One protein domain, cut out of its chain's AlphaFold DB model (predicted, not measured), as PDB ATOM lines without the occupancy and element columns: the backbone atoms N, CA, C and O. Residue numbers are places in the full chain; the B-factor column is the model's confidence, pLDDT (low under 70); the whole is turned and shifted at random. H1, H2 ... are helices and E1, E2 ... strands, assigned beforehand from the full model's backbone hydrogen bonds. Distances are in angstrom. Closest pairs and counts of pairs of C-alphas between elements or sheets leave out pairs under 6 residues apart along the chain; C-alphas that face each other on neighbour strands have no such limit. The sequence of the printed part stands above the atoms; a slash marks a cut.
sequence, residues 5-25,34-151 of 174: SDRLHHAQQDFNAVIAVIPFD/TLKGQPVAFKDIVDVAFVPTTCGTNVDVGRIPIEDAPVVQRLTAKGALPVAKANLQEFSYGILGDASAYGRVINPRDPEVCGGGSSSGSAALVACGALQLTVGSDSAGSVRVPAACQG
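What this domain is: This is residues 5 to 25 and 34 to 151 of the 174 residues of the protein "Asp-tRNA(Asn)/Glu-tRNA(Gln) amidotransferase A subunit family amidase" of Corynebacterium tuberculostearicum (UniProt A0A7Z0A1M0). With little regular structure, a small four-stranded sheet has H1 and H3 over one face and H2 over the other, three layers; H4 packs on H3, away from the sheet. The 139 printed residues, mixed in class, run H1 E1 E2 H2 E3 H3 E4 H4; the mixed sheet's order is E1 E3 E2 E4. The whole is compact, radius of gyration of the C-alphas 13.5 A, spanning 38 by 32 by 27 A.

Where its parts are: Strands are E1, residues 18 to 21; E2, 38 to 43, 16.4 A; E3, 80 to 86, 15.6 A; E4, 133 to 135. Helices are H1, 5 to 15, 14.8 A, from C-alpha 5 at (-20.225, 69.663, 79.291); H2, 70 to 76; H3, 120 to 127; H4, 144 to 149, ending at C-alpha 149 at (-30.010, 90.128, 90.303).

How they stand to each other: E3 is antiparallel to E1, N 19 and O 85 2.8 A apart, within hydrogen-bond range. E2 is parallel to E3, N 40 and O 81 at 2.8 A, and to E4, N 43 and O 135 at 2.8 A. H1 and H3 touch, the closest C-alphas, Ala 11 and Leu 125, 6.4 A apart. Every O i to N i+4 pair is within range in H1, H2 and H4; in H3, 3 of 4.

The domain as a whole: Residues 26 to 33 are not printed, the C-alpha gap 18.3 A. Links E2 to H2 and E3 to H3 are long. No printed residue is under 70 in pLDDT.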
ATOM      1  N   SER A   5     -20.638  69.006  80.533       96.31
ATOM      2  CA  SER A   5     -20.225  69.663  79.291       96.31
ATOM      3  C   SER A   5     -21.410  70.207  78.492       96.31
ATOM      4  O   SER A   5     -21.369  71.362  78.074       96.31
ATOM      5  N   ASP A   6     -22.502  69.441  78.363       97.00
ATOM      6  CA  ASP A   6     -23.724  69.891  77.676       97.00
ATOM      7  C   ASP A   6     -24.297  71.156  78.327       97.00
ATOM      8  O   ASP A   6     -24.700  72.106  77.654       97.00
ATOM      9  N   ARG A   7     -24.312  71.185  79.664       97.94
ATOM     10  CA  ARG A   7     -24.843  72.318  80.424       97.94
ATOM     11  C   ARG A   7     -23.944  73.544  80.347       97.94
ATOM     12  O   ARG A   7     -24.464  74.650  80.243       97.94
ATOM     13  N   LEU A   8     -22.622  73.368  80.373       98.25
ATOM     14  CA  LEU A   8     -21.671  74.465  80.161       98.25
ATOM     15  C   LEU A   8     -21.783  75.029  78.743       98.25
ATOM     16  O   LEU A   8     -21.760  76.245  78.570       98.25
ATOM     17  N   HIS A   9     -21.954  74.159  77.745       98.06
ATOM     18  CA  HIS A   9     -22.156  74.568  76.360       98.06
ATOM     19  C   HIS A   9     -23.431  75.400  76.201       98.06
ATOM     20  O   HIS A   9     -23.371  76.509  75.676       98.06
ATOM     21  N   HIS A  10     -24.559  74.923  76.732       98.12
ATOM     22  CA  HIS A  10     -25.816  75.672  76.732       98.12
ATOM     23  C   HIS A  10     -25.694  77.001  77.489       98.12
ATOM     24  O   HIS A  10     -26.112  78.042  76.988       98.12
ATOM     25  N   ALA A  11     -25.045  76.999  78.660       98.50
ATOM     26  CA  ALA A  11     -24.827  78.222  79.425       98.50
ATOM     27  C   ALA A  11     -23.962  79.245  78.680       98.50
ATOM     28  O   ALA A  11     -24.169  80.451  78.822       98.50
ATOM     29  N   GLN A  12     -23.003  78.778  77.883       98.44
ATOM     30  CA  GLN A  12     -22.209  79.661  77.049       98.44
ATOM     31  C   GLN A  12     -23.000  80.195  75.860       98.44
ATOM     32  O   GLN A  12     -22.968  81.393  75.600       98.44
ATOM     33  N   GLN A  13     -23.720  79.326  75.157       98.31
ATOM     34  CA  GLN A  13     -24.478  79.705  73.971       98.31
ATOM     35  C   GLN A  13     -25.583  80.719  74.293       98.31
ATOM     36  O   GLN A  13     -25.731  81.709  73.577       98.31
ATOM     37  N   ASP A  14     -26.320  80.493  75.378       98.12
ATOM     38  CA  ASP A  14     -27.549  81.239  75.652       98.12
ATOM     39  C   ASP A  14     -27.331  82.386  76.644       98.12
ATOM     40  O   ASP A  14     -28.077  83.367  76.626       98.12
ATOM     41  N   PHE A  15     -26.296  82.295  77.492       98.31
ATOM     42  CA  PHE A  15     -26.029  83.290  78.537       98.31
ATOM     43  C   PHE A  15     -24.636  83.915  78.495       98.31
ATOM     44  O   PHE A  15     -24.369  84.840  79.265       98.31
ATOM     45  N   ASN A  16     -23.755  83.448  77.606       98.38
ATOM     46  CA  ASN A  16     -22.370  83.904  77.494       98.38
ATOM     47  C   ASN A  16     -21.600  83.843  78.831       98.38
ATOM     48  O   ASN A  16     -20.836  84.743  79.189       98.38
ATOM     49  N   ALA A  17     -21.870  82.807  79.629       98.50
ATOM     50  CA  ALA A  17     -21.414  82.719  81.013       98.50
ATOM     51  C   ALA A  17     -19.992  82.138  81.190       98.50
ATOM     52  O   ALA A  17     -19.459  82.174  82.302       98.50
ATOM     53  N   VAL A  18     -19.364  81.613  80.133       98.69
ATOM     54  CA  VAL A  18     -18.110  80.840  80.172       98.69
ATOM     55  C   VAL A  18     -17.078  81.422  79.203       98.69
ATOM     56  O   VAL A  18     -17.297  81.487  78.003       98.69
ATOM     57  N   ILE A  19     -15.896  81.771  79.704       98.38
ATOM     58  CA  ILE A  19     -14.772  82.184  78.847       98.38
ATOM     59  C   ILE A  19     -14.019  80.965  78.313       98.38
ATOM     60  O   ILE A  19     -13.666  80.910  77.138       98.38
ATOM     61  N   ALA A  20     -13.784  79.970  79.170       98.12
ATOM     62  CA  ALA A  20     -13.070  78.754  78.801       98.12
ATOM     63  C   ALA A  20     -13.626  77.544  79.550       98.12
ATOM     64  O   ALA A  20     -13.911  77.626  80.745       98.12
ATOM     65  N   VAL A  21     -13.734  76.414  78.853       98.19
ATOM     66  CA  VAL A  21     -13.957  75.103  79.473       98.19
ATOM     67  C   VAL A  21     -12.593  74.494  79.779       98.19
ATOM     68  O   VAL A  21     -11.704  74.481  78.929       98.19
ATOM     69  N   ILE A  22     -12.423  74.018  81.006       97.75
ATOM     70  CA  ILE A  22     -11.214  73.329  81.461       97.75
ATOM     71  C   ILE A  22     -11.436  71.843  81.192       97.75
ATOM     72  O   ILE A  22     -12.519  71.375  81.513       97.75
ATOM     73  N   PRO A  23     -10.496  71.084  80.608       94.44
ATOM     74  CA  PRO A  23     -10.672  69.644  80.441       94.44
ATOM     75  C   PRO A  23     -10.823  68.924  81.791       94.44
ATOM     76  O   PRO A  23     -10.010  69.121  82.691       94.44
ATOM     77  N   PHE A  24     -11.837  68.067  81.918       92.56
ATOM     78  CA  PHE A  24     -12.085  67.236  83.100       92.56
ATOM     79  C   PHE A  24     -12.659  65.878  82.686       92.56
ATOM     80  O   PHE A  24     -13.215  65.734  81.597       92.56
ATOM     81  N   ASP A  25     -12.526  64.883  83.560       89.31
ATOM     82  CA  ASP A  25     -13.169  63.583  83.387       89.31
ATOM     83  C   ASP A  25     -14.566  63.615  84.023       89.31
ATOM     84  O   ASP A  25     -14.709  63.708  85.241       89.31
ATOM     85  N   THR A  34     -15.355  65.531 100.826       87.56
ATOM     86  CA  THR A  34     -16.623  66.244 101.117       87.56
ATOM     87  C   THR A  34     -17.419  66.706  99.886       87.56
ATOM     88  O   THR A  34     -18.646  66.740  99.963       87.56
ATOM     89  N   LEU A  35     -16.751  67.048  98.776       89.56
ATOM     90  CA  LEU A  35     -17.385  67.554  97.555       89.56
ATOM     91  C   LEU A  35     -17.622  66.486  96.471       89.56
ATOM     92  O   LEU A  35     -18.330  66.785  95.521       89.56
ATOM     93  N   LYS A  36     -17.117  65.250  96.617       88.94
ATOM     94  CA  LYS A  36     -17.461  64.075  95.778       88.94
ATOM     95  C   LYS A  36     -17.482  64.329  94.258       88.94
ATOM     96  O   LYS A  36     -18.434  63.948  93.579       88.94
ATOM     97  N   GLY A  37     -16.468  65.004  93.726       90.25
ATOM     98  CA  GLY A  37     -16.388  65.332  92.301       90.25
ATOM     99  C   GLY A  37     -17.263  66.515  91.871       90.25
ATOM    100  O   GLY A  37     -17.568  66.642  90.691       90.25
ATOM    101  N   GLN A  38     -17.713  67.377  92.792       92.81
ATOM    102  CA  GLN A  38     -18.576  68.521  92.474       92.81
ATOM    103  C   GLN A  38     -17.921  69.422  91.412       92.81
ATOM    104  O   GLN A  38     -16.871  70.007  91.688       92.81
ATOM    105  N   PRO A  39     -18.552  69.622  90.241       96.19
ATOM    106  CA  PRO A  39     -18.070  70.571  89.247       96.19
ATOM    107  C   PRO A  39     -18.168  72.007  89.766       96.19
ATOM    108  O   PRO A  39     -19.220  72.412  90.280       96.19
ATOM    109  N   VAL A  40     -17.083  72.768  89.616       98.19
ATOM    110  CA  VAL A  40     -16.955  74.162  90.054       98.19
ATOM    111  C   VAL A  40     -16.332  75.000  88.941       98.19
ATOM    112  O   VAL A  40     -15.313  74.635  88.358       98.19
ATOM    113  N   ALA A  41     -16.936  76.156  88.668       98.81
ATOM    114  CA  ALA A  41     -16.324  77.185  87.836       98.81
ATOM    115  C   ALA A  41     -15.739  78.301  88.696       98.81
ATOM    116  O   ALA A  41     -16.293  78.666  89.738       98.81
ATOM    117  N   PHE A  42     -14.651  78.884  88.214       98.88
ATOM    118  CA  PHE A  42     -13.956  79.983  88.866       98.88
ATOM    119  C   PHE A  42     -14.044  81.217  87.977       98.88
ATOM    120  O   PHE A  42     -13.817  81.129  86.774       98.88
ATOM    121  N   LYS A  43     -14.403  82.372  88.541       98.81
ATOM    122  CA  LYS A  43     -14.378  83.649  87.818       98.81
ATOM    123  C   LYS A  43     -13.011  83.856  87.178       98.81
ATOM    124  O   LYS A  43     -11.999  83.581  87.819       98.81
ATOM    125  N   ASP A  44     -12.971  84.390  85.960       98.75
ATOM    126  CA  ASP A  44     -11.739  84.496  85.169       98.75
ATOM    127  C   ASP A  44     -10.753  85.603  85.604       98.75
ATOM    128  O   ASP A  44     -10.090  86.254  84.804       98.75
ATOM    129  N   ILE A  45     -10.655  85.807  86.913       98.44
ATOM    130  CA  ILE A  45      -9.526  86.447  87.594       98.44
ATOM    131  C   ILE A  45      -8.833  85.488  88.569       98.44
ATOM    132  O   ILE A  45      -7.823  85.852  89.156       98.44
ATOM    133  N   VAL A  46      -9.404  84.306  88.812       98.75
ATOM    134  CA  VAL A  46      -8.846  83.289  89.703       98.75
ATOM    135  C   VAL A  46      -7.974  82.363  88.867       98.75
ATOM    136  O   VAL A  46      -8.429  81.798  87.868       98.75
ATOM    137  N   ASP A  47      -6.727  82.210  89.285       98.69
ATOM    138  CA  ASP A  47      -5.755  81.356  88.624       98.69
ATOM    139  C   ASP A  47      -6.113  79.881  88.802       98.69
ATOM    140  O   ASP A  47      -6.303  79.394  89.918       98.69
ATOM    141  N   VAL A  48      -6.173  79.178  87.673       98.69
ATOM    142  CA  VAL A  48      -6.251  77.717  87.589       98.69
ATOM    143  C   VAL A  48      -5.082  77.273  86.722       98.69
ATOM    144  O   VAL A  48      -4.895  77.823  85.633       98.69
ATOM    145  N   ALA A  49      -4.279  76.332  87.211       98.31
ATOM    146  CA  ALA A  49      -3.017  75.938  86.601       98.31
ATOM    147  C   ALA A  49      -3.193  75.591  85.117       98.31
ATOM    148  O   ALA A  49      -4.103  74.860  84.727       98.31
ATOM    149  N   PHE A  50      -2.296  76.125  84.289       97.94
ATOM    150  CA  PHE A  50      -2.230  75.939  82.838       97.94
ATOM    151  C   PHE A  50      -3.435  76.474  82.046       97.94
ATOM    152  O   PHE A  50      -3.506  76.272  80.835       97.94
ATOM    153  N   VAL A  51      -4.348  77.207  82.690       98.25
ATOM    154  CA  VAL A  51      -5.496  77.850  82.044       98.25
ATOM    155  C   VAL A  51      -5.299  79.368  82.063       98.25
ATOM    156  O   VAL A  51      -5.129  79.931  83.145       98.25
ATOM    157  N   PRO A  52      -5.348  80.066  80.912       98.12
ATOM    158  CA  PRO A  52      -5.222  81.521  80.876       98.12
ATOM    159  C   PRO A  52      -6.198  82.228  81.827       98.12
ATOM    160  O   PRO A  52      -7.367  81.848  81.935       98.12
ATOM    161  N   THR A  53      -5.717  83.271  82.502       98.56
ATOM    162  CA  THR A  53      -6.533  84.201  83.294       98.56
ATOM    163  C   THR A  53      -6.645  85.505  82.514       98.56
ATOM    164  O   THR A  53      -5.701  86.295  82.481       98.56
ATOM    165  N   THR A  54      -7.786  85.724  81.856       98.44
ATOM    166  CA  THR A  54      -7.948  86.811  80.867       98.44
ATOM    167  C   THR A  54      -8.501  88.089  81.476       98.44
ATOM    168  O   THR A  54      -8.464  89.136  80.844       98.44
ATOM    169  N   CYS A  55      -9.052  88.025  82.691       98.25
ATOM    170  CA  CYS A  55      -9.740  89.140  83.342       98.25
ATOM    171  C   CYS A  55     -10.908  89.720  82.522       98.25
ATOM    172  O   CYS A  55     -11.368  90.819  82.828       98.25
ATOM    173  N   GLY A  56     -11.399  89.005  81.504       97.75
ATOM    174  CA  GLY A  56     -12.464  89.479  80.625       97.75
ATOM    175  C   GLY A  56     -12.038  90.646  79.733       97.75
ATOM    176  O   GLY A  56     -12.899  91.425  79.335       97.75
ATOM    177  N   THR A  57     -10.736  90.802  79.463       97.94
ATOM    178  CA  THR A  57     -10.179  91.866  78.614       97.94
ATOM    179  C   THR A  57      -9.665  91.321  77.276       97.94
ATOM    180  O   THR A  57      -9.338  90.143  77.161       97.94
ATOM    181  N   ASN A  58      -9.564  92.194  76.268       95.62
ATOM    182  CA  ASN A  58      -8.823  91.932  75.026       95.62
ATOM    183  C   ASN A  58      -7.337  92.317  75.134       95.62
ATOM    184  O   ASN A  58      -6.573  92.096  74.195       95.62
ATOM    185  N   VAL A  59      -6.925  92.940  76.243       95.94
ATOM    186  CA  VAL A  59      -5.516  93.232  76.509       95.94
ATOM    187  C   VAL A  59      -4.808  91.938  76.891       95.94
ATOM    188  O   VAL A  59      -5.317  91.153  77.689       95.94
ATOM    189  N   ASP A  60      -3.611  91.723  76.346       92.94
ATOM    190  CA  ASP A  60      -2.775  90.598  76.755       92.94
ATOM    191  C   ASP A  60      -2.317  90.786  78.209       92.94
ATOM    192  O   ASP A  60      -1.442  91.597  78.514       92.94
ATOM    193  N   VAL A  61      -2.943  90.035  79.117       94.56
ATOM    194  CA  VAL A  61      -2.588  90.001  80.542       94.56
ATOM    195  C   VAL A  61      -1.280  89.223  80.762       94.56
ATOM    196  O   VAL A  61      -0.650  89.362  81.809       94.56
ATOM    197  N   GLY A  62      -0.861  88.383  79.804       94.00
ATOM    198  CA  GLY A  62       0.344  87.558  79.912       94.00
ATOM    199  C   GLY A  62       0.301  86.550  81.066       94.00
ATOM    200  O   GLY A  62       1.347  86.162  81.587       94.00
ATOM    201  N   ARG A  63      -0.900  86.152  81.515       97.00
ATOM    202  CA  ARG A  63      -1.101  85.357  82.734       97.00
ATOM    203  C   ARG A  63      -1.625  83.959  82.423       97.00
ATOM    204  O   ARG A  63      -2.827  83.742  82.279       97.00
ATOM    205  N   ILE A  64      -0.698  83.009  82.374       97.88
ATOM    206  CA  ILE A  64      -0.976  81.569  82.372       97.88
ATOM    207  C   ILE A  64      -0.260  80.992  83.599       97.88
ATOM    208  O   ILE A  64       0.967  80.869  83.581       97.88
ATOM    209  N   PRO A  65      -0.975  80.725  84.699       97.50
ATOM    210  CA  PRO A  65      -0.358  80.296  85.945       97.50
ATOM    211  C   PRO A  65       0.142  78.849  85.830       97.50
ATOM    212  O   PRO A  65      -0.474  78.021  85.166       97.50
ATOM    213  N   ILE A  66       1.252  78.531  86.495       98.12
ATOM    214  CA  ILE A  66       1.765  77.148  86.604       98.12
ATOM    215  C   ILE A  66       1.228  76.415  87.840       98.12
ATOM    216  O   ILE A  66       1.401  75.207  87.966       98.12
ATOM    217  N   GLU A  67       0.576  77.146  88.742       98.00
ATOM    218  CA  GLU A  67      -0.012  76.644  89.980       98.00
ATOM    219  C   GLU A  67      -1.431  77.190  90.137       98.00
ATOM    220  O   GLU A  67      -1.740  78.308  89.725       98.00
ATOM    221  N   ASP A  68      -2.291  76.397  90.762       98.69
ATOM    222  CA  ASP A  68      -3.634  76.811  91.153       98.69
ATOM    223  C   ASP A  68      -3.586  77.894  92.240       98.69
ATOM    224  O   ASP A  68      -2.762  77.820  93.156       98.69
ATOM    225  N   ALA A  69      -4.529  78.841  92.224       98.62
ATOM    226  CA  ALA A  69      -4.746  79.732  93.365       98.62
ATOM    227  C   ALA A  69      -5.075  78.916  94.636       98.62
ATOM    228  O   ALA A  69      -5.768  77.895  94.540       98.62
ATOM    229  N   PRO A  70      -4.705  79.352  95.859       98.44
ATOM    230  CA  PRO A  70      -4.973  78.587  97.079       98.44
ATOM    231  C   PRO A  70      -6.452  78.253  97.306       98.44
ATOM    232  O   PRO A  70      -6.768  77.230  97.909       98.44
ATOM    233  N   VAL A  71      -7.384  79.082  96.820       97.94
ATOM    234  CA  VAL A  71      -8.825  78.772  96.861       97.94
ATOM    235  C   VAL A  71      -9.185  77.564  95.988       97.94
ATOM    236  O   VAL A  71      -9.975  76.723  96.418       97.94
ATOM    237  N   VAL A  72      -8.571  77.442  94.808       98.31
ATOM    238  CA  VAL A  72      -8.737  76.299  93.900       98.31
ATOM    239  C   VAL A  72      -8.126  75.061  94.549       98.31
ATOM    240  O   VAL A  72      -8.840  74.083  94.744       98.31
ATOM    241  N   GLN A  73      -6.875  75.147  95.022       98.00
ATOM    242  CA  GLN A  73      -6.179  74.053  95.717       98.00
ATOM    243  C   GLN A  73      -6.977  73.507  96.911       98.00
ATOM    244  O   GLN A  73      -7.077  72.299  97.121       98.00
ATOM    245  N   ARG A  74      -7.577  74.392  97.720       96.75
ATOM    246  CA  ARG A  74      -8.394  73.987  98.877       96.75
ATOM    247  C   ARG A  74      -9.661  73.245  98.466       96.75
ATOM    248  O   ARG A  74     -10.069  72.331  99.177       96.75
ATOM    249  N   LEU A  75     -10.294  73.647  97.365       95.94
ATOM    250  CA  LEU A  75     -11.501  72.997  96.859       95.94
ATOM    251  C   LEU A  75     -11.175  71.661  96.187       95.94
ATOM    252  O   LEU A  75     -11.851  70.672  96.466       95.94
ATOM    253  N   THR A  76     -10.120  71.596  95.374       94.88
ATOM    254  CA  THR A  76      -9.679  70.353  94.720       94.88
ATOM    255  C   THR A  76      -9.191  69.327  95.739       94.88
ATOM    256  O   THR A  76      -9.594  68.173  95.671       94.88
ATOM    257  N   ALA A  77      -8.489  69.745  96.799       94.31
ATOM    258  CA  ALA A  77      -8.155  68.874  97.935       94.31
ATOM    259  C   ALA A  77      -9.389  68.337  98.700       94.31
ATOM    260  O   ALA A  77      -9.268  67.443  99.543       94.31
ATOM    261  N   LYS A  78     -10.582  68.896  98.451       93.94
ATOM    262  CA  LYS A  78     -11.876  68.410  98.961       93.94
ATOM    263  C   LYS A  78     -12.731  67.726  97.885       93.94
ATOM    264  O   LYS A  78     -13.870  67.363  98.187       93.94
ATOM    265  N   GLY A  79     -12.171  67.493  96.697       93.00
ATOM    266  CA  GLY A  79     -12.781  66.766  95.584       93.00
ATOM    267  C   GLY A  79     -13.666  67.625  94.695       93.00
ATOM    268  O   GLY A  79     -14.611  67.108  94.112       93.00
ATOM    269  N   ALA A  80     -13.446  68.940  94.641       94.31
ATOM    270  CA  ALA A  80     -14.043  69.755  93.589       94.31
ATOM    271  C   ALA A  80     -13.339  69.491  92.252       94.31
ATOM    272  O   ALA A  80     -12.117  69.361  92.217       94.31
ATOM    273  N   LEU A  81     -14.100  69.506  91.158       95.19
ATOM    274  CA  LEU A  81     -13.582  69.435  89.794       95.19
ATOM    275  C   LEU A  81     -13.640  70.833  89.157       95.19
ATOM    276  O   LEU A  81     -14.741  71.339  88.925       95.19
ATOM    277  N   PRO A  82     -12.501  71.494  88.883       97.44
ATOM    278  CA  PRO A  82     -12.475  72.728  88.107       97.44
ATOM    279  C   PRO A  82     -12.892  72.437  86.664       97.44
ATOM    280  O   PRO A  82     -12.228  71.671  85.975       97.44
ATOM    281  N   VAL A  83     -13.988  73.043  86.203       98.38
ATOM    282  CA  VAL A  83     -14.548  72.741  84.867       98.38
ATOM    283  C   VAL A  83     -14.614  73.939  83.928       98.38
ATOM    284  O   VAL A  83     -14.745  73.764  82.719       98.38
ATOM    285  N   ALA A  84     -14.531  75.166  84.445       98.69
ATOM    286  CA  ALA A  84     -14.634  76.360  83.611       98.69
ATOM    287  C   ALA A  84     -14.048  77.623  84.257       98.69
ATOM    288  O   ALA A  84     -14.057  77.781  85.483       98.69
ATOM    289  N   LYS A  85     -13.633  78.560  83.398       98.88
ATOM    290  CA  LYS A  85     -13.435  79.975  83.728       98.88
ATOM    291  C   LYS A  85     -14.723  80.736  83.406       98.88
ATOM    292  O   LYS A  85     -15.163  80.755  82.255       98.88
ATOM    293  N   ALA A  86     -15.357  81.327  84.414       98.88
ATOM    294  CA  ALA A  86     -16.619  82.047  84.258       98.88
ATOM    295  C   ALA A  86     -16.391  83.488  83.775       98.88
ATOM    296  O   ALA A  86     -15.469  84.165  84.241       98.88
ATOM    297  N   ASN A  87     -17.268  83.955  82.883       98.69
ATOM    298  CA  ASN A  87     -17.255  85.319  82.359       98.69
ATOM    299  C   ASN A  87     -17.580  86.354  83.459       98.69
ATOM    300  O   ASN A  87     -18.130  86.036  84.519       98.69
ATOM    301  N   LEU A  88     -17.192  87.602  83.222       98.56
ATOM    302  CA  LEU A  88     -17.123  88.666  84.217       98.56
ATOM    303  C   LEU A  88     -17.132  90.050  83.571       98.56
ATOM    304  O   LEU A  88     -16.836  90.189  82.393       98.56
ATOM    305  N   GLN A  89     -17.370  91.083  84.377       97.50
ATOM    306  CA  GLN A  89     -16.989  92.453  84.012       97.50
ATOM    307  C   GLN A  89     -15.459  92.557  83.903       97.50
ATOM    308  O   GLN A  89     -14.764  92.098  84.817       97.50
ATOM    309  N   GLU A  90     -14.959  93.211  82.855       97.81
ATOM    310  CA  GLU A  90     -13.532  93.423  82.595       97.81
ATOM    311  C   GLU A  90     -12.786  93.943  83.842       97.81
ATOM    312  O   GLU A  90     -13.234  94.874  84.516       97.81
ATOM    313  N   PHE A  91     -11.678  93.282  84.200       97.38
ATOM    314  CA  PHE A  91     -10.863  93.524  85.406       97.38
ATOM    315  C   PHE A  91     -11.637  93.558  86.729       97.38
ATOM    316  O   PHE A  91     -11.168  94.085  87.734       97.38
ATOM    317  N   SER A  92     -12.835  92.976  86.759       97.38
ATOM    318  CA  SER A  92     -13.784  93.136  87.858       97.38
ATOM    319  C   SER A  92     -14.240  94.578  88.124       97.38
ATOM    320  O   SER A  92     -14.864  94.817  89.164       97.38
ATOM    321  N   TYR A  93     -14.003  95.506  87.190       96.06
ATOM    322  CA  TYR A  93     -14.264  96.935  87.339       96.06
ATOM    323  C   TYR A  93     -15.658  97.323  86.837       96.06
ATOM    324  O   TYR A  93     -15.869  97.773  85.711       96.06
ATOM    325  N   GLY A  94     -16.648  97.117  87.703       93.62
ATOM    326  CA  GLY A  94     -18.036  97.497  87.449       93.62
ATOM    327  C   GLY A  94     -19.036  96.492  88.003       93.62
ATOM    328  O   GLY A  94     -18.686  95.379  88.397       93.62
ATOM    329  N   ILE A  95     -20.297  96.916  88.057       94.00
ATOM    330  CA  ILE A  95     -21.351  96.216  88.804       94.00
ATOM    331  C   ILE A  95     -22.525  95.760  87.930       94.00
ATOM    332  O   ILE A  95     -23.453  95.143  88.440       94.00
ATOM    333  N   LEU A  96     -22.507  96.050  86.627       93.94
ATOM    334  CA  LEU A  96     -23.617  95.724  85.726       93.94
ATOM    335  C   LEU A  96     -23.429  94.381  85.001       93.94
ATOM    336  O   LEU A  96     -24.419  93.731  84.669       93.94
ATOM    337  N   GLY A  97     -22.181  93.932  84.812       87.81
ATOM    338  CA  GLY A  97     -21.871  92.657  84.148       87.81
ATOM    339  C   GLY A  97     -21.989  92.703  82.622       87.81
ATOM    340  O   GLY A  97     -22.145  91.658  81.988       87.81
ATOM    341  N   ASP A  98     -21.945  93.901  82.041       92.06
ATOM    342  CA  ASP A  98     -22.202  94.207  80.634       92.06
ATOM    343  C   ASP A  98     -20.958  94.619  79.836       92.06
ATOM    344  O   ASP A  98     -21.016  94.639  78.607       92.06
ATOM    345  N   ALA A  99     -19.832  94.879  80.500       94.19
ATOM    346  CA  ALA A  99     -18.583  95.287  79.863       94.19
ATOM    347  C   ALA A  99     -17.501  94.208  80.026       94.19
ATOM    348  O   ALA A  99     -16.532  94.389  80.756       94.19
ATOM    349  N   SER A 100     -17.699  93.062  79.373       97.38
ATOM    350  CA  SER A 100     -16.648  92.064  79.127       97.38
ATOM    351  C   SER A 100     -16.191  92.171  77.680       97.38
ATOM    352  O   SER A 100     -17.026  92.310  76.783       97.38
ATOM    353  N   ALA A 101     -14.899  91.997  77.425       97.69
ATOM    354  CA  ALA A 101     -14.375  91.826  76.074       97.69
ATOM    355  C   ALA A 101     -14.936  90.579  75.365       97.69
ATOM    356  O   ALA A 101     -15.029  90.556  74.139       97.69
ATOM    357  N   TYR A 102     -15.383  89.579  76.134       97.44
ATOM    358  CA  TYR A 102     -16.051  88.370  75.638       97.44
ATOM    359  C   TYR A 102     -17.557  88.574  75.416       97.44
ATOM    360  O   TYR A 102     -18.274  87.636  75.082       97.44
ATOM    361  N   GLY A 103     -18.056  89.798  75.601       96.88
ATOM    362  CA  GLY A 103     -19.466  90.149  75.491       96.88
ATOM    363  C   GLY A 103     -20.219  90.070  76.820       96.88
ATOM    364  O   GLY A 103     -19.813  89.402  77.774       96.88
ATOM    365  N   ARG A 104     -21.358  90.764  76.869       96.81
ATOM    366  CA  ARG A 104     -22.253  90.819  78.031       96.81
ATOM    367  C   ARG A 104     -22.721  89.417  78.440       96.81
ATOM    368  O   ARG A 104     -23.092  88.618  77.583       96.81
ATOM    369  N   VAL A 105     -22.779  89.166  79.749       98.12
ATOM    370  CA  VAL A 105     -23.471  87.993  80.309       98.12
ATOM    371  C   VAL A 105     -24.972  88.280  80.356       98.12
ATOM    372  O   VAL A 105     -25.396  89.321  80.861       98.12
ATOM    373  N   ILE A 106     -25.785  87.369  79.827       98.19
ATOM    374  CA  ILE A 106     -27.245  87.508  79.809       98.19
ATOM    375  C   ILE A 106     -27.809  86.898  81.093       98.19
ATOM    376  O   ILE A 106     -27.415  85.806  81.494       98.19
ATOM    377  N   ASN A 107     -28.723  87.608  81.757       98.06
ATOM    378  CA  ASN A 107     -29.358  87.137  82.984       98.06
ATOM    379  C   ASN A 107     -30.325  85.976  82.662       98.06
ATOM    380  O   ASN A 107     -31.306  86.205  81.951       98.06
ATOM    381  N   PRO A 108     -30.118  84.756  83.203       97.94
ATOM    382  CA  PRO A 108     -30.977  83.612  82.890       97.94
ATOM    383  C   PRO A 108     -32.427  83.741  83.368       97.94
ATOM    384  O   PRO A 108     -33.288  82.992  82.914       97.94
ATOM    385  N   ARG A 109     -32.716  84.658  84.301       96.06
ATOM    386  CA  ARG A 109     -34.082  84.897  84.790       96.06
ATOM    387  C   ARG A 109     -34.886  85.815  83.884       96.06
ATOM    388  O   ARG A 109     -36.098  85.646  83.792       96.06
ATOM    389  N   ASP A 110     -34.223  86.803  83.298       96.00
ATOM    390  CA  ASP A 110     -34.827  87.784  82.404       96.00
ATOM    391  C   ASP A 110     -33.726  88.426  81.540       96.00
ATOM    392  O   ASP A 110     -32.934  89.217  82.063       96.00
ATOM    393  N   PRO A 111     -33.647  88.109  80.234       95.62
ATOM    394  CA  PRO A 111     -32.586  88.596  79.359       95.62
ATOM    395  C   PRO A 111     -32.620  90.115  79.133       95.62
ATOM    396  O   PRO A 111     -31.612  90.679  78.700       95.62
ATOM    397  N   GLU A 112     -33.729  90.789  79.452       95.00
ATOM    398  CA  GLU A 112     -33.878  92.242  79.306       95.00
ATOM    399  C   GLU A 112     -33.376  93.018  80.535       95.00
ATOM    400  O   GLU A 112     -33.200  94.237  80.483       95.00
ATOM    401  N   VAL A 113     -33.100  92.328  81.647       93.69
ATOM    402  CA  VAL A 113     -32.679  92.944  82.911       93.69
ATOM    403  C   VAL A 113     -31.184  92.738  83.155       93.69
ATOM    404  O   VAL A 113     -30.592  91.710  82.826       93.69
ATOM    405  N   CYS A 114     -30.555  93.731  83.785       93.94
ATOM    406  CA  CYS A 114     -29.164  93.656  84.217       93.94
ATOM    407  C   CYS A 114     -28.915  92.413  85.099       93.94
ATOM    408  O   CYS A 114     -29.602  92.186  86.096       93.94
ATOM    409  N   GLY A 115     -27.904  91.615  84.740       95.38
ATOM    410  CA  GLY A 115     -27.475  90.442  85.511       95.38
ATOM    411  C   GLY A 115     -26.601  90.775  86.722       95.38
ATOM    412  O   GLY A 115     -26.306  89.883  87.517       95.38
ATOM    413  N   GLY A 116     -26.187  92.034  86.870       97.88
ATOM    414  CA  GLY A 116     -25.244  92.473  87.889       97.88
ATOM    415  C   GLY A 116     -23.823  91.963  87.634       97.88
ATOM    416  O   GLY A 116     -23.577  91.117  86.780       97.88
ATOM    417  N   GLY A 117     -22.863  92.460  88.402       97.00
ATOM    418  CA  GLY A 117     -21.450  92.149  88.242       97.00
ATOM    419  C   GLY A 117     -20.644  92.472  89.501       97.00
ATOM    420  O   GLY A 117     -21.190  92.911  90.501       97.00
ATOM    421  N   SER A 118     -19.334  92.246  89.510       98.31
ATOM    422  CA  SER A 118     -18.549  91.784  88.363       98.31
ATOM    423  C   SER A 118     -18.504  90.269  88.156       98.31
ATOM    424  O   SER A 118     -17.971  89.835  87.143       98.31
ATOM    425  N   SER A 119     -19.045  89.444  89.059       98.69
ATOM    426  CA  SER A 119     -19.070  87.970  88.912       98.69
ATOM    427  C   SER A 119     -20.327  87.478  88.177       98.69
ATOM    428  O   SER A 119     -21.018  86.571  88.642       98.69
ATOM    429  N   SER A 120     -20.656  88.118  87.054       98.38
ATOM    430  CA  SER A 120     -21.903  87.914  86.308       98.38
ATOM    431  C   SER A 120     -22.057  86.485  85.778       98.38
ATOM    432  O   SER A 120     -23.095  85.864  86.007       98.38
ATOM    433  N   GLY A 121     -21.018  85.931  85.141       98.69
ATOM    434  CA  GLY A 121     -21.025  84.566  84.605       98.69
ATOM    435  C   GLY A 121     -21.088  83.505  85.704       98.69
ATOM    436  O   GLY A 121     -21.795  82.511  85.567       98.69
ATOM    437  N   SER A 122     -20.426  83.745  86.843       98.88
ATOM    438  CA  SER A 122     -20.485  82.851  88.007       98.88
ATOM    439  C   SER A 122     -21.911  82.699  88.543       98.88
ATOM    440  O   SER A 122     -22.311  81.585  88.876       98.88
ATOM    441  N   ALA A 123     -22.673  83.796  88.619       98.75
ATOM    442  CA  ALA A 123     -24.078  83.754  89.020       98.75
ATOM    443  C   ALA A 123     -24.955  83.105  87.937       98.75
ATOM    444  O   ALA A 123     -25.802  82.280  88.276       98.75
ATOM    445  N   ALA A 124     -24.696  83.392  86.656       98.69
ATOM    446  CA  ALA A 124     -25.474  82.853  85.538       98.69
ATOM    447  C   ALA A 124     -25.378  81.331  85.450       98.69
ATOM    448  O   ALA A 124     -26.399  80.663  85.317       98.69
ATOM    449  N   LEU A 125     -24.174  80.778  85.631       98.88
ATOM    450  CA  LEU A 125     -23.943  79.332  85.676       98.88
ATOM    451  C   LEU A 125     -24.766  78.630  86.762       98.88
ATOM    452  O   LEU A 125     -25.198  77.495  86.563       98.88
ATOM    453  N   VAL A 126     -24.990  79.289  87.902       98.81
ATOM    454  CA  VAL A 126     -25.843  78.750  88.970       98.81
ATOM    455  C   VAL A 126     -27.320  78.959  88.641       98.81
ATOM    456  O   VAL A 126     -28.114  78.030  88.763       98.81
ATOM    457  N   ALA A 127     -27.692  80.153  88.178       98.56
ATOM    458  CA  ALA A 127     -29.076  80.529  87.908       98.56
ATOM    459  C   ALA A 127     -29.718  79.693  86.788       98.56
ATOM    460  O   ALA A 127     -30.894  79.351  86.887       98.56
ATOM    461  N   CYS A 128     -28.954  79.312  85.756       98.25
ATOM    462  CA  CYS A 128     -29.432  78.433  84.685       98.25
ATOM    463  C   CYS A 128     -29.316  76.930  85.011       98.25
ATOM    464  O   CYS A 128     -29.644  76.089  84.176       98.25
ATOM    465  N   GLY A 129     -28.839  76.564  86.209       98.00
ATOM    466  CA  GLY A 129     -28.676  75.167  86.625       98.00
ATOM    467  C   GLY A 129     -27.491  74.439  85.977       98.00
ATOM    468  O   GLY A 129     -27.378  73.210  86.087       98.00
ATOM    469  N   ALA A 130     -26.584  75.166  85.318       98.31
ATOM    470  CA  ALA A 130     -25.398  74.561  84.726       98.31
ATOM    471  C   ALA A 130     -24.425  74.039  85.788       98.31
ATOM    472  O   ALA A 130     -23.860  72.959  85.624       98.31
ATOM    473  N   LEU A 131     -24.288  74.740  86.913       98.31
ATOM    474  CA  LEU A 131     -23.458  74.340  88.050       98.31
ATOM    475  C   LEU A 131     -24.184  74.597  89.374       98.31
ATOM    476  O   LEU A 131     -24.997  75.505  89.478       98.31
ATOM    477  N   GLN A 132     -23.871  73.816  90.411       97.00
ATOM    478  CA  GLN A 132     -24.413  74.059  91.760       97.00
ATOM    479  C   GLN A 132     -23.551  75.035  92.569       97.00
ATOM    480  O   GLN A 132     -24.032  75.643  93.522       97.00
ATOM    481  N   LEU A 133     -22.272  75.167  92.208       96.94
ATOM    482  CA  LEU A 133     -21.289  75.961  92.932       96.94
ATOM    483  C   LEU A 133     -20.339  76.649  91.951       96.94
ATOM    484  O   LEU A 133     -19.836  76.032  91.011       96.94
ATOM    485  N   THR A 134     -20.061  77.922  92.209       98.81
ATOM    486  CA  THR A 134     -19.034  78.706  91.522       98.81
ATOM    487  C   THR A 134     -18.265  79.554  92.533       98.81
ATOM    488  O   THR A 134     -18.742  79.813  93.640       98.81
ATOM    489  N   VAL A 135     -17.060  79.986  92.162       98.69
ATOM    490  CA  VAL A 135     -16.245  80.925  92.942       98.69
ATOM    491  C   VAL A 135     -16.164  82.248  92.192       98.69
ATOM    492  O   VAL A 135     -15.727  82.294  91.042       98.69
ATOM    493  N   GLY A 136     -16.588  83.327  92.850       98.25
ATOM    494  CA  GLY A 136     -16.458  84.702  92.366       98.25
ATOM    495  C   GLY A 136     -15.496  85.531  93.216       98.25
ATOM    496  O   GLY A 136     -14.815  85.010  94.095       98.25
ATOM    497  N   SER A 137     -15.479  86.843  92.980       97.94
ATOM    498  CA  SER A 137     -14.772  87.817  93.822       97.94
ATOM    499  C   SER A 137     -15.686  88.980  94.182       97.94
ATOM    500  O   SER A 137     -16.540  89.366  93.382       97.94
ATOM    501  N   ASP A 138     -15.533  89.526  95.389       98.00
ATOM    502  CA  ASP A 138     -16.413  90.560  95.939       98.00
ATOM    503  C   ASP A 138     -15.601  91.596  96.716       98.00
ATOM    504  O   ASP A 138     -15.338  91.406  97.896       98.00
ATOM    505  N   SER A 139     -15.227  92.688  96.043       95.81
ATOM    506  CA  SER A 139     -14.596  93.851  96.689       95.81
ATOM    507  C   SER A 139     -15.636  94.869  97.172       95.81
ATOM    508  O   SER A 139     -15.484  95.496  98.212       95.81
ATOM    509  N   ALA A 140     -16.733  95.042  96.429       94.69
ATOM    510  CA  ALA A 140     -17.769  96.037  96.739       94.69
ATOM    511  C   ALA A 140     -19.197  95.541  96.444       94.69
ATOM    512  O   ALA A 140     -20.102  96.328  96.195       94.69
ATOM    513  N   GLY A 141     -19.413  94.226  96.466       97.12
ATOM    514  CA  GLY A 141     -20.685  93.587  96.112       97.12
ATOM    515  C   GLY A 141     -20.588  92.637  94.925       97.12
ATOM    516  O   GLY A 141     -21.601  92.079  94.525       97.12
ATOM    517  N   SER A 142     -19.397  92.420  94.368       98.00
ATOM    518  CA  SER A 142     -19.236  91.730  93.085       98.00
ATOM    519  C   SER A 142     -19.612  90.241  93.064       98.00
ATOM    520  O   SER A 142     -19.646  89.662  91.980       98.00
ATOM    521  N   VAL A 143     -19.938  89.621  94.205       98.75
ATOM    522  CA  VAL A 143     -20.647  88.327  94.287       98.75
ATOM    523  C   VAL A 143     -22.103  88.543  94.689       98.75
ATOM    524  O   VAL A 143     -23.003  87.975  94.078       98.75
ATOM    525  N   ARG A 144     -22.353  89.372  95.707       98.69
ATOM    526  CA  ARG A 144     -23.697  89.563  96.279       98.69
ATOM    527  C   ARG A 144     -24.684  90.224  95.312       98.69
ATOM    528  O   ARG A 144     -25.838  89.814  95.265       98.69
ATOM    529  N   VAL A 145     -24.242  91.214  94.538       98.56
ATOM    530  CA  VAL A 145     -25.068  91.931  93.556       98.56
ATOM    531  C   VAL A 145     -25.513  91.016  92.413       98.56
ATOM    532  O   VAL A 145     -26.725  90.868  92.252       98.56
ATOM    533  N   PRO A 146     -24.618  90.346  91.655       98.56
ATOM    534  CA  PRO A 146     -25.065  89.454  90.587       98.56
ATOM    535  C   PRO A 146     -25.900  88.288  91.121       98.56
ATOM    536  O   PRO A 146     -26.873  87.894  90.485       98.56
ATOM    537  N   ALA A 147     -25.598  87.782  92.322       98.69
ATOM    538  CA  ALA A 147     -26.426  86.763  92.955       98.69
ATOM    539  C   ALA A 147     -27.864  87.250  93.212       98.69
ATOM    540  O   ALA A 147     -28.816  86.559  92.858       98.69
ATOM    541  N   ALA A 148     -28.035  88.465  93.747       98.25
ATOM    542  CA  ALA A 148     -29.353  89.058  93.960       98.25
ATOM    543  C   ALA A 148     -30.104  89.305  92.638       98.25
ATOM    544  O   ALA A 148     -31.277  88.952  92.527       98.25
ATOM    545  N   CYS A 149     -29.427  89.855  91.623       98.06
ATOM    546  CA  CYS A 149     -30.010  90.128  90.303       98.06
ATOM    547  C   CYS A 149     -30.461  88.855  89.572       98.06
ATOM    548  O   CYS A 149     -31.469  88.864  88.866       98.06
ATOM    549  N   GLN A 150     -29.727  87.755  89.746       98.31
ATOM    550  CA  GLN A 150     -29.982  86.483  89.064       98.31
ATOM    551  C   GLN A 150     -30.666  85.451  89.971       98.31
ATOM    552  O   GLN A 150     -30.854  84.302  89.581       98.31
ATOM    553  N   GLY A 151     -31.101  85.868  91.165       98.00
ATOM    554  CA  GLY A 151     -31.921  85.078  92.080       98.00
ATOM    555  C   GLY A 151     -31.253  83.812  92.614       98.00
ATOM    556  O   GLY A 151     -31.927  82.794  92.761       98.00
TER     557      GLY A 151